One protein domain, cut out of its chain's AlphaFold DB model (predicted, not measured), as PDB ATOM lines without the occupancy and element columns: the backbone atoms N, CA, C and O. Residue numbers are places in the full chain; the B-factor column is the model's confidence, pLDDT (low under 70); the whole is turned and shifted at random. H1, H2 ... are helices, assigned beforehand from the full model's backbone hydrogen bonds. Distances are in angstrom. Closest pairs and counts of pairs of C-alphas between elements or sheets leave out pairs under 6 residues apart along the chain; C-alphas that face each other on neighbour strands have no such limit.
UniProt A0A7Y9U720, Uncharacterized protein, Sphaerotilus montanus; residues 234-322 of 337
ATOM      1  N   SER A 234      49.952  40.700  33.430       92.50
ATOM      2  CA  SER A 234      49.344  39.432  32.998       92.50
ATOM      3  C   SER A 234      49.127  38.415  34.129       92.50
ATOM      4  O   SER A 234      48.140  37.680  34.108       92.50
ATOM      5  N   LEU A 235      50.031  38.357  35.112       95.50
ATOM      6  CA  LEU A 235      49.906  37.484  36.279       95.50
ATOM      7  C   LEU A 235      48.851  38.022  37.246       95.50
ATOM      8  O   LEU A 235      48.028  37.247  37.729       95.50
ATOM      9  N   GLN A 236      48.852  39.339  37.477       95.62
ATOM     10  CA  GLN A 236      47.855  40.022  38.304       95.62
ATOM     11  C   GLN A 236      46.447  39.751  37.777       95.62
ATOM     12  O   GLN A 236      45.584  39.304  38.523       95.62
ATOM     13  N   THR A 237      46.235  39.901  36.473       95.25
ATOM     14  CA  THR A 237      44.945  39.647  35.828       95.25
ATOM     15  C   THR A 237      44.453  38.223  36.013       95.25
ATOM     16  O   THR A 237      43.300  38.019  36.385       95.25
ATOM     17  N   VAL A 238      45.311  37.226  35.768       95.94
ATOM     18  CA  VAL A 238      44.936  35.817  35.959       95.94
ATOM     19  C   VAL A 238      44.553  35.561  37.415       95.94
ATOM     20  O   VAL A 238      43.550  34.898  37.668       95.94
ATOM     21  N   ALA A 239      45.299  36.122  38.369       96.31
ATOM     22  CA  ALA A 239      44.993  35.992  39.788       96.31
ATOM     23  C   ALA A 239      43.686  36.697  40.192       96.31
ATOM     24  O   ALA A 239      42.894  36.111  40.926       96.31
ATOM     25  N   ILE A 240      43.422  37.907  39.686       95.81
ATOM     26  CA  ILE A 240      42.174  38.647  39.939       95.81
ATOM     27  C   ILE A 240      40.969  37.842  39.444       95.81
ATOM     28  O   ILE A 240      40.004  37.670  40.186       95.81
ATOM     29  N   LEU A 241      41.023  37.312  38.219       95.06
ATOM     30  CA  LEU A 241      39.928  36.510  37.664       95.06
ATOM     31  C   LEU A 241      39.745  35.190  38.427       95.06
ATOM     32  O   LEU A 241      38.621  34.798  38.730       95.06
ATOM     33  N   ALA A 242      40.836  34.540  38.829       95.19
ATOM     34  CA  ALA A 242      40.760  33.354  39.675       95.19
ATOM     35  C   ALA A 242      40.147  33.652  41.057       95.19
ATOM     36  O   ALA A 242      39.374  32.844  41.569       95.19
ATOM     37  N   LEU A 243      40.427  34.822  41.644       95.12
ATOM     38  CA  LEU A 243      39.786  35.283  42.881       95.12
ATOM     39  C   LEU A 243      38.286  35.560  42.708       95.12
ATOM     40  O   LEU A 243      37.542  35.406  43.674       95.12
ATOM     41  N   GLN A 244      37.828  35.895  41.496       91.81
ATOM     42  CA  GLN A 244      36.395  35.959  41.171       91.81
ATOM     43  C   GLN A 244      35.724  34.583  41.071       91.81
ATOM     44  O   GLN A 244      34.502  34.504  40.954       91.81
ATOM     45  N   GLY A 245      36.507  33.502  41.120       91.88
ATOM     46  CA  GLY A 245      36.029  32.136  40.939       91.88
ATOM     47  C   GLY A 245      36.084  31.640  39.492       91.88
ATOM     48  O   GLY A 245      35.577  30.548  39.222       91.88
ATOM     49  N   ASP A 246      36.704  32.383  38.565       93.19
ATOM     50  CA  ASP A 246      36.845  31.929  37.181       93.19
ATOM     51  C   ASP A 246      37.769  30.700  37.109       93.19
ATOM     52  O   ASP A 246      38.862  30.654  37.676       93.19
ATOM     53  N   THR A 247      37.340  29.680  36.361       93.94
ATOM     54  CA  THR A 247      38.181  28.510  36.057       93.94
ATOM     55  C   THR A 247      39.267  28.864  35.039       93.94
ATOM     56  O   THR A 247      39.072  29.764  34.229       93.94
ATOM     57  N   ASP A 248      40.361  28.093  34.959       94.31
ATOM     58  CA  ASP A 248      41.413  28.305  33.942       94.31
ATOM     59  C   ASP A 248      40.845  28.404  32.506       94.31
ATOM     60  O   ASP A 248      41.348  29.168  31.684       94.31
ATOM     61  N   ARG A 249      39.771  27.655  32.203       95.25
ATOM     62  CA  ARG A 249      39.070  27.716  30.909       95.25
ATOM     63  C   ARG A 249      38.306  29.028  30.731       95.25
ATOM     64  O   ARG A 249      38.359  29.598  29.645       95.25
ATOM     65  N   ALA A 250      37.599  29.483  31.764       94.19
ATOM     66  CA  ALA A 250      36.872  30.750  31.738       94.19
ATOM     67  C   ALA A 250      37.840  31.936  31.615       94.19
ATOM     68  O   ALA A 250      37.641  32.788  30.757       94.19
ATOM     69  N   ILE A 251      38.947  31.920  32.365       94.69
ATOM     70  CA  ILE A 251      40.029  32.912  32.271       94.69
ATOM     71  C   ILE A 251      40.599  32.958  30.850       94.69
ATOM     72  O   ILE A 251      40.734  34.033  30.271       94.69
ATOM     73  N   ALA A 252      40.919  31.794  30.268       94.94
ATOM     74  CA  ALA A 252      41.446  31.707  28.907       94.94
ATOM     75  C   ALA A 252      40.484  32.323  27.879       94.94
ATOM     76  O   ALA A 252      40.909  33.127  27.049       94.94
ATOM     77  N   ALA A 253      39.192  31.987  27.971       93.00
ATOM     78  CA  ALA A 253      38.159  32.534  27.096       93.00
ATOM     79  C   ALA A 253      38.012  34.055  27.267       93.00
ATOM     80  O   ALA A 253      38.092  34.785  26.283       93.00
ATOM     81  N   ARG A 254      37.890  34.531  28.512       90.38
ATOM     82  CA  ARG A 254      37.691  35.948  28.851       90.38
ATOM     83  C   ARG A 254      38.854  36.833  28.405       90.38
ATOM     84  O   ARG A 254      38.643  37.947  27.947       90.38
ATOM     85  N   LEU A 255      40.084  36.332  28.510       91.62
ATOM     86  CA  LEU A 255      41.281  37.063  28.087       91.62
ATOM     87  C   LEU A 255      41.641  36.851  26.609       91.62
ATOM     88  O   LEU A 255      42.576  37.491  26.123       91.62
ATOM     89  N   GLY A 256      40.958  35.947  25.896       92.19
ATOM     90  CA  GLY A 256      41.300  35.578  24.521       92.19
ATOM     91  C   GLY A 256      42.703  34.968  24.392       92.19
ATOM     92  O   GLY A 256      43.420  35.268  23.436       92.19
ATOM     93  N   ILE A 257      43.123  34.152  25.366       94.44
ATOM     94  CA  ILE A 257      44.435  33.481  25.405       94.44
ATOM     95  C   ILE A 257      44.284  31.955  25.460       94.44
ATOM     96  O   ILE A 257      43.207  31.422  25.713       94.44
ATOM     97  N   SER A 258      45.375  31.218  25.236       95.94
ATOM     98  CA  SER A 258      45.345  29.754  25.319       95.94
ATOM     99  C   SER A 258      45.287  29.255  26.770       95.94
ATOM    100  O   SER A 258      45.812  29.883  27.691       95.94
ATOM    101  N   ALA A 259      44.723  28.062  26.982       94.62
ATOM    102  CA  ALA A 259      44.757  27.405  28.292       94.62
ATOM    103  C   ALA A 259      46.194  27.123  28.775       94.62
ATOM    104  O   ALA A 259      46.444  27.084  29.980       94.62
ATOM    105  N   ASP A 260      47.151  26.939  27.855       94.31
ATOM    106  CA  ASP A 260      48.565  26.834  28.228       94.31
ATOM    107  C   ASP A 260      49.101  28.163  28.768       94.31
ATOM    108  O   ASP A 260      49.744  28.163  29.813       94.31
ATOM    109  N   ALA A 261      48.755  29.302  28.155       95.81
ATOM    110  CA  ALA A 261      49.156  30.618  28.654       95.81
ATOM    111  C   ALA A 261      48.677  30.860  30.098       95.81
ATOM    112  O   ALA A 261      49.449  31.347  30.924       95.81
ATOM    113  N   VAL A 262      47.456  30.427  30.441       95.69
ATOM    114  CA  VAL A 262      46.950  30.470  31.828       95.69
ATOM    115  C   VAL A 262      47.784  29.579  32.759       95.69
ATOM    116  O   VAL A 262      48.164  29.998  33.853       95.69
ATOM    117  N   LYS A 263      48.152  28.364  32.331       93.12
ATOM    118  CA  LYS A 263      49.041  27.483  33.115       93.12
ATOM    119  C   LYS A 263      50.429  28.093  33.313       93.12
ATOM    120  O   LYS A 263      50.983  27.977  34.406       93.12
ATOM    121  N   GLN A 264      50.993  28.739  32.292       94.75
ATOM    122  CA  GLN A 264      52.277  29.438  32.405       94.75
ATOM    123  C   GLN A 264      52.187  30.624  33.364       94.75
ATOM    124  O   GLN A 264      53.102  30.816  34.164       94.75
ATOM    125  N   ALA A 265      51.080  31.371  33.342       95.50
ATOM    126  CA  ALA A 265      50.840  32.445  34.301       95.50
ATOM    127  C   ALA A 265      50.834  31.906  35.741       95.50
ATOM    128  O   ALA A 265      51.583  32.394  36.584       95.50
ATOM    129  N   TRP A 266      50.113  30.813  36.004       94.88
ATOM    130  CA  TRP A 266      50.135  30.157  37.317       94.88
ATOM    131  C   TRP A 266      51.530  29.714  37.759       94.88
ATOM    132  O   TRP A 266      51.907  29.933  38.909       94.88
ATOM    133  N   ARG A 267      52.326  29.123  36.857       92.56
ATOM    134  CA  ARG A 267      53.729  28.778  37.154       92.56
ATOM    135  C   ARG A 267      54.560  30.019  37.471       92.56
ATOM    136  O   ARG A 267      55.433  29.955  38.331       92.56
ATOM    137  N   GLY A 268      54.293  31.133  36.791       94.62
ATOM    138  CA  GLY A 268      54.908  32.427  37.063       94.62
ATOM    139  C   GLY A 268      54.611  32.926  38.472       94.62
ATOM    140  O   GLY A 268      55.552  33.209  39.207       94.62
ATOM    141  N   ILE A 269      53.333  32.953  38.862       94.69
ATOM    142  CA  ILE A 269      52.895  33.375  40.203       94.69
ATOM    143  C   ILE A 269      53.539  32.494  41.276       94.69
ATOM    144  O   ILE A 269      54.159  33.009  42.203       94.69
ATOM    145  N   LEU A 270      53.461  31.169  41.116       91.75
ATOM    146  CA  LEU A 270      54.036  30.216  42.069       91.75
ATOM    147  C   LEU A 270      55.545  30.393  42.222       91.75
ATOM    148  O   LEU A 270      56.041  30.428  43.339       91.75
ATOM    149  N   ARG A 271      56.274  30.556  41.115       91.88
ATOM    150  CA  ARG A 271      57.720  30.800  41.152       91.88
ATOM    151  C   ARG A 271      58.057  32.087  41.904       91.88
ATOM    152  O   ARG A 271      58.995  32.084  42.693       91.88
ATOM    153  N   THR A 272      57.313  33.166  41.665       93.25
ATOM    154  CA  THR A 272      57.518  34.441  42.365       93.25
ATOM    155  C   THR A 272      57.233  34.311  43.859       93.25
ATOM    156  O   THR A 272      58.023  34.785  44.674       93.25
ATOM    157  N   MET A 273      56.148  33.624  44.219       91.56
ATOM    158  CA  MET A 273      55.774  33.374  45.607       91.56
ATOM    159  C   MET A 273      56.799  32.494  46.327       91.56
ATOM    160  O   MET A 273      57.259  32.867  47.397       91.56
ATOM    161  N   SER A 274      57.253  31.391  45.725       89.12
ATOM    162  CA  SER A 274      58.289  30.536  46.322       89.12
ATOM    163  C   SER A 274      59.636  31.249  46.495       89.12
ATOM    164  O   SER A 274      60.401  30.879  47.380       89.12
ATOM    165  N   ALA A 275      59.936  32.259  45.672       90.12
ATOM    166  CA  ALA A 275      61.165  33.042  45.794       90.12
ATOM    167  C   ALA A 275      61.135  34.028  46.976       90.12
ATOM    168  O   ALA A 275      62.155  34.202  47.636       90.12
ATOM    169  N   HIS A 276      59.987  34.657  47.249       90.69
ATOM    170  CA  HIS A 276      59.852  35.661  48.315       90.69
ATOM    171  C   HIS A 276      59.335  35.078  49.635       90.69
ATOM    172  O   HIS A 276      59.604  35.625  50.698       90.69
ATOM    173  N   MET A 277      58.595  33.968  49.573       88.94
ATOM    174  CA  MET A 277      57.912  33.342  50.708       88.94
ATOM    175  C   MET A 277      58.103  31.819  50.684       88.94
ATOM    176  O   MET A 277      57.132  31.067  50.555       88.94
ATOM    177  N   PRO A 278      59.352  31.331  50.790       83.00
ATOM    178  CA  PRO A 278      59.646  29.906  50.670       83.00
ATOM    179  C   PRO A 278      58.917  29.069  51.724       83.00
ATOM    180  O   PRO A 278      58.441  27.985  51.399       83.00
ATOM    181  N   ASP A 279      58.766  29.568  52.952       81.94
ATOM    182  CA  ASP A 279      58.132  28.816  54.041       81.94
ATOM    183  C   ASP A 279      56.633  28.579  53.801       81.94
ATOM    184  O   ASP A 279      56.149  27.476  54.036       81.94
ATOM    185  N   LEU A 280      55.925  29.535  53.187       78.06
ATOM    186  CA  LEU A 280      54.517  29.371  52.799       78.06
ATOM    187  C   LEU A 280      54.334  28.310  51.693       78.06
ATOM    188  O   LEU A 280      53.247  27.763  51.512       78.06
ATOM    189  N   CYS A 281      55.403  27.996  50.954       70.75
ATOM    190  CA  CYS A 281      55.443  26.926  49.958       70.75
ATOM    191  C   CYS A 281      56.052  25.610  50.490       70.75
ATOM    192  O   CYS A 281      55.935  24.580  49.822       70.75
ATOM    193  N   ARG A 282      56.694  25.601  51.668       63.81
ATOM    194  CA  ARG A 282      57.373  24.412  52.229       63.81
ATOM    195  C   ARG A 282      56.410  23.379  52.789       63.81
ATOM    196  O   ARG A 282      56.652  22.183  52.603       63.81
ATOM    197  N   ASP A 283      55.296  23.825  53.366       53.69
ATOM    198  CA  ASP A 283      54.226  22.948  53.869       53.69
ATOM    199  C   ASP A 283      53.570  22.114  52.759       53.69
ATOM    200  O   ASP A 283      52.884  21.132  53.023       53.69
ATOM    201  N   THR A 284      53.842  22.457  51.498       50.88
ATOM    202  CA  THR A 284      53.380  21.710  50.326       50.88
ATOM    203  C   THR A 284      54.441  20.823  49.666       50.88
ATOM    204  O   THR A 284      54.133  20.007  48.806       50.88
ATOM    205  N   THR A 285      55.711  20.915  50.053       45.75
ATOM    206  CA  THR A 285      56.774  20.092  49.441       45.75
ATOM    207  C   THR A 285      57.278  18.979  50.343       45.75
ATOM    208  O   THR A 285      57.872  18.021  49.850       45.75
ATOM    209  N   ASN A 286      57.042  19.078  51.651       41.91
ATOM    210  CA  ASN A 286      57.440  18.037  52.584       41.91
ATOM    211  C   ASN A 286      56.339  16.980  52.654       41.91
ATOM    212  O   ASN A 286      55.195  17.286  52.982       41.91
ATOM    213  N   ALA A 287      56.695  15.727  52.356       42.59
ATOM    214  CA  ALA A 287      55.895  14.593  52.788       42.59
ATOM    215  C   ALA A 287      55.600  14.788  54.278       42.59
ATOM    216  O   ALA A 287      56.516  15.056  55.062       42.59
ATOM    217  N   THR A 288      54.328  14.698  54.664       42.91
ATOM    218  CA  THR A 288      53.994  14.596  56.081       42.91
ATOM    219  C   THR A 288      54.839  13.465  56.670       42.91
ATOM    220  O   THR A 288      55.115  12.469  55.995       42.91
ATOM    221  N   ALA A 289      55.250  13.592  57.934       48.19
ATOM    222  CA  ALA A 289      55.974  12.532  58.650       48.19
ATOM    223  C   ALA A 289      55.221  11.175  58.664       48.19
ATOM    224  O   ALA A 289      55.777  10.167  59.084       48.19
ATOM    225  N   ASP A 290      53.982  11.163  58.167       47.41
ATOM    226  CA  ASP A 290      53.046  10.050  58.072       47.41
ATOM    227  C   ASP A 290      52.976   9.405  56.664       47.41
ATOM    228  O   ASP A 290      52.056   8.655  56.351       47.41
ATOM    229  N   GLY A 291      53.913   9.720  55.757       45.97
ATOM    230  CA  GLY A 291      54.000   9.062  54.444       45.97
ATOM    231  C   GLY A 291      52.858   9.395  53.473       45.97
ATOM    232  O   GLY A 291      52.625   8.650  52.517       45.97
ATOM    233  N   SER A 292      52.144  10.507  53.683       45.28
ATOM    234  CA  SER A 292      51.124  10.960  52.729       45.28
ATOM    235  C   SER A 292      51.775  11.478  51.433       45.28
ATOM    236  O   SER A 292      52.864  12.059  51.479       45.28
ATOM    237  N   PRO A 293      51.143  11.270  50.261       44.75
ATOM    238  CA  PRO A 293      51.724  11.621  48.966       44.75
ATOM    239  C   PRO A 293      51.980  13.134  48.821       44.75
ATOM    240  O   PRO A 293      51.266  13.932  49.430       44.75
ATOM    241  N   PRO A 294      52.959  13.538  47.981       48.91
ATOM    242  CA  PRO A 294      53.329  14.937  47.779       48.91
ATOM    243  C   PRO A 294      52.129  15.787  47.353       48.91
ATOM    244  O   PRO A 294      51.289  15.363  46.548       48.91
ATOM    245  N   VAL A 295      52.066  16.998  47.901       52.47
ATOM    246  CA  VAL A 295      50.926  17.898  47.750       52.47
ATOM    247  C   VAL A 295      50.763  18.318  46.286       52.47
ATOM    248  O   VAL A 295      51.695  18.739  45.600       52.47
ATOM    249  N   ARG A 296      49.547  18.133  45.765       62.66
ATOM    250  CA  ARG A 296      49.209  18.341  44.349       62.66
ATOM    251  C   ARG A 296      49.126  19.834  44.018       62.66
ATOM    252  O   ARG A 296      48.736  20.651  44.846       62.66
ATOM    253  N   GLY A 297      49.364  20.192  42.753       65.12
ATOM    254  CA  GLY A 297      49.331  21.583  42.270       65.12
ATOM    255  C   GLY A 297      48.020  22.358  42.509       65.12
ATOM    256  O   GLY A 297      48.023  23.585  42.438       65.12
ATOM    257  N   SER A 298      46.911  21.683  42.826       68.44
ATOM    258  CA  SER A 298      45.658  22.314  43.265       68.44
ATOM    259  C   SER A 298      45.770  22.982  44.638       68.44
ATOM    260  O   SER A 298      45.165  24.025  44.866       68.44
ATOM    261  N   GLU A 299      46.556  22.413  45.548       74.25
ATOM    262  CA  GLU A 299      46.712  22.926  46.909       74.25
ATOM    263  C   GLU A 299      47.696  24.100  46.965       74.25
ATOM    264  O   GLU A 299      47.410  25.095  47.625       74.25
ATOM    265  N   HIS A 300      48.753  24.083  46.145       77.50
ATOM    266  CA  HIS A 300      49.618  25.254  45.947       77.50
ATOM    267  C   HIS A 300      48.824  26.467  45.437       77.50
ATOM    268  O   HIS A 300      48.995  27.581  45.926       77.50
ATOM    269  N   ARG A 301      47.916  26.259  44.471       85.88
ATOM    270  CA  ARG A 301      47.037  27.331  43.974       85.88
ATOM    271  C   ARG A 301      46.100  27.852  45.062       85.88
ATOM    272  O   ARG A 301      45.882  29.056  45.131       85.88
ATOM    273  N   ARG A 302      45.569  26.970  45.915       86.62
ATOM    274  CA  ARG A 302      44.714  27.360  47.047       86.62
ATOM    275  C   ARG A 302      45.452  28.294  48.006       86.62
ATOM    276  O   ARG A 302      44.887  29.311  48.383       86.62
ATOM    277  N   ILE A 303      46.702  27.977  48.348       88.44
ATOM    278  CA  ILE A 303      47.527  28.805  49.242       88.44
ATOM    279  C   ILE A 303      47.821  30.170  48.613       88.44
ATOM    280  O   ILE A 303      47.642  31.190  49.271       88.44
ATOM    281  N   VAL A 304      48.203  30.203  47.331       91.50
ATOM    282  CA  VAL A 304      48.411  31.459  46.587       91.50
ATOM    283  C   VAL A 304      47.157  32.331  46.630       91.50
ATOM    284  O   VAL A 304      47.237  33.517  46.921       91.50
ATOM    285  N   ILE A 305      45.994  31.750  46.335       93.44
ATOM    286  CA  ILE A 305      44.720  32.473  46.330       93.44
ATOM    287  C   ILE A 305      44.362  32.991  47.723       93.44
ATOM    288  O   ILE A 305      43.888  34.119  47.841       93.44
ATOM    289  N   GLU A 306      44.596  32.200  48.770       93.06
ATOM    290  CA  GLU A 306      44.335  32.626  50.145       93.06
ATOM    291  C   GLU A 306      45.229  33.800  50.553       93.06
ATOM    292  O   GLU A 306      44.728  34.784  51.091       93.06
ATOM    293  N   TYR A 307      46.520  33.742  50.212       94.56
ATOM    294  CA  TYR A 307      47.445  34.855  50.410       94.56
ATOM    295  C   TYR A 307      46.975  36.108  49.656       94.56
ATOM    296  O   TYR A 307      46.760  37.158  50.253       94.56
ATOM    297  N   LEU A 308      46.727  35.996  48.348       95.50
ATOM    298  CA  LEU A 308      46.362  37.145  47.515       95.50
ATOM    299  C   LEU A 308      45.028  37.788  47.916       95.50
ATOM    300  O   LEU A 308      44.860  38.987  47.733       95.50
ATOM    301  N   ARG A 309      44.090  37.032  48.503       94.00
ATOM    302  CA  ARG A 309      42.832  37.582  49.039       94.00
ATOM    303  C   ARG A 309      43.069  38.573  50.187       94.00
ATOM    304  O   ARG A 309      42.275  39.495  50.376       94.00
ATOM    305  N   GLN A 310      44.139  38.376  50.949       92.69
ATOM    306  CA  GLN A 310      44.522  39.220  52.084       92.69
ATOM    307  C   GLN A 310      45.544  40.303  51.689       92.69
ATOM    308  O   GLN A 310      45.715  41.264  52.428       92.69
ATOM    309  N   HIS A 311      46.161  40.171  50.509       94.12
ATOM    310  CA  HIS A 311      47.237  41.026  49.997       94.12
ATOM    311  C   HIS A 311      46.901  41.578  48.607       94.12
ATOM    312  O   HIS A 311      47.539  41.259  47.597       94.12
ATOM    313  N   MET A 312      45.842  42.386  48.539       95.12
ATOM    314  CA  MET A 312      45.337  42.915  47.269       95.12
ATOM    315  C   MET A 312      46.311  43.900  46.599       95.12
ATOM    316  O   MET A 312      46.223  44.095  45.387       95.12
ATOM    317  N   GLU A 313      47.263  44.474  47.343       95.31
ATOM    318  CA  GLU A 313      48.366  45.306  46.842       95.31
ATOM    319  C   GLU A 313      49.215  44.586  45.785       95.31
ATOM    320  O   GLU A 313      49.632  45.195  44.801       95.31
ATOM    321  N   GLU A 314      49.376  43.265  45.903       95.94
ATOM    322  CA  GLU A 314      50.137  42.435  44.955       95.94
ATOM    323  C   GLU A 314      49.486  42.374  43.569       95.94
ATOM    324  O   GLU A 314      50.131  42.080  42.555       95.94
ATOM    325  N   LEU A 315      48.182  42.646  43.526       95.75
ATOM    326  CA  LEU A 315      47.342  42.567  42.340       95.75
ATOM    327  C   LEU A 315      47.124  43.922  41.678       95.75
ATOM    328  O   LEU A 315      46.429  43.986  40.662       95.75
ATOM    329  N   ARG A 316      47.664  45.008  42.239       94.81
ATOM    330  CA  ARG A 316      47.470  46.348  41.679       94.81
ATOM    331  C   ARG A 316      48.620  46.733  40.757       94.81
ATOM    332  O   ARG A 316      49.759  46.334  41.003       94.81
ATOM    333  N   PRO A 317      48.361  47.521  39.699       94.19
ATOM    334  CA  PRO A 317      49.425  48.023  38.842       94.19
ATOM    335  C   PRO A 317      50.471  48.758  39.682       94.19
ATOM    336  O   PRO A 317      50.121  49.637  40.466       94.19
ATOM    337  N   TRP A 318      51.743  48.407  39.524       93.19
ATOM    338  CA  TRP A 318      52.835  49.001  40.289       93.19
ATOM    339  C   TRP A 318      54.055  49.207  39.402       93.19
ATOM    340  O   TRP A 318      54.545  48.271  38.760       93.19
ATOM    341  N   SER A 319      54.557  50.438  39.355       89.50
ATOM    342  CA  SER A 319      55.797  50.762  38.661       89.50
ATOM    343  C   SER A 319      56.941  50.742  39.663       89.50
ATOM    344  O   SER A 319      57.032  51.624  40.504       89.50
ATOM    345  N   ASP A 320      57.818  49.740  39.585       76.44
ATOM    346  CA  ASP A 320      59.009  49.693  40.438       76.44
ATOM    347  C   ASP A 320      59.910  50.913  40.142       76.44
ATOM    348  O   ASP A 320      60.497  50.984  39.049       76.44
ATOM    349  N   PRO A 321      60.056  51.861  41.091       64.25
ATOM    350  CA  PRO A 321      60.819  53.087  40.871       64.25
ATOM    351  C   PRO A 321      62.290  52.796  40.551       64.25
ATOM    352  O   PRO A 321      62.909  53.483  39.734       64.25
ATOM    353  N   THR A 322      62.850  51.730  41.131       60.69
ATOM    354  CA  THR A 322      64.260  51.354  40.951       60.69
ATOM    355  C   THR A 322      64.521  50.765  39.564       60.69
ATOM    356  O   THR A 322      65.539  51.048  38.923       60.69
TER     357      THR A 322
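This is residues 234 to 322 of the 337 residues of an uncharacterized protein of Sphaerotilus montanus (UniProt A0A7Y9U720). Crossing helices H1, H3 and H5 make the core, with H2 at one end. A loop, residues 283 to 296, reaches outward after H4. The 89 printed residues include six named helices, H1 to H6, and no named strand: all helix. It is only just compact, close to loose: radius of gyration of the C-alphas 14.3 A, spans 43 by 35 by 20 A.

H1, residues 234 to 243, is about perpendicular, 84 degrees, to H3, residues 259 to 276; closest C-alphas Leu 235 and Ala 265, 5.5 A. Every O i to N i+4 pair is within hydrogen-bond range in H1 and H3, 9 of 10 in H5, residues 297 to 310.

H2 is residues 248 to 255, H4 278 to 282, H6 312 to 315. H3 is 26.4 A long. C-alpha 234 is at (49.344, 39.432, 32.998), C-alpha 315 at (47.342, 42.567, 42.340).

The printed part has no cut; the H4 to H5 link is long; residues 282 to 298 and 321 to 322 are under pLDDT 70.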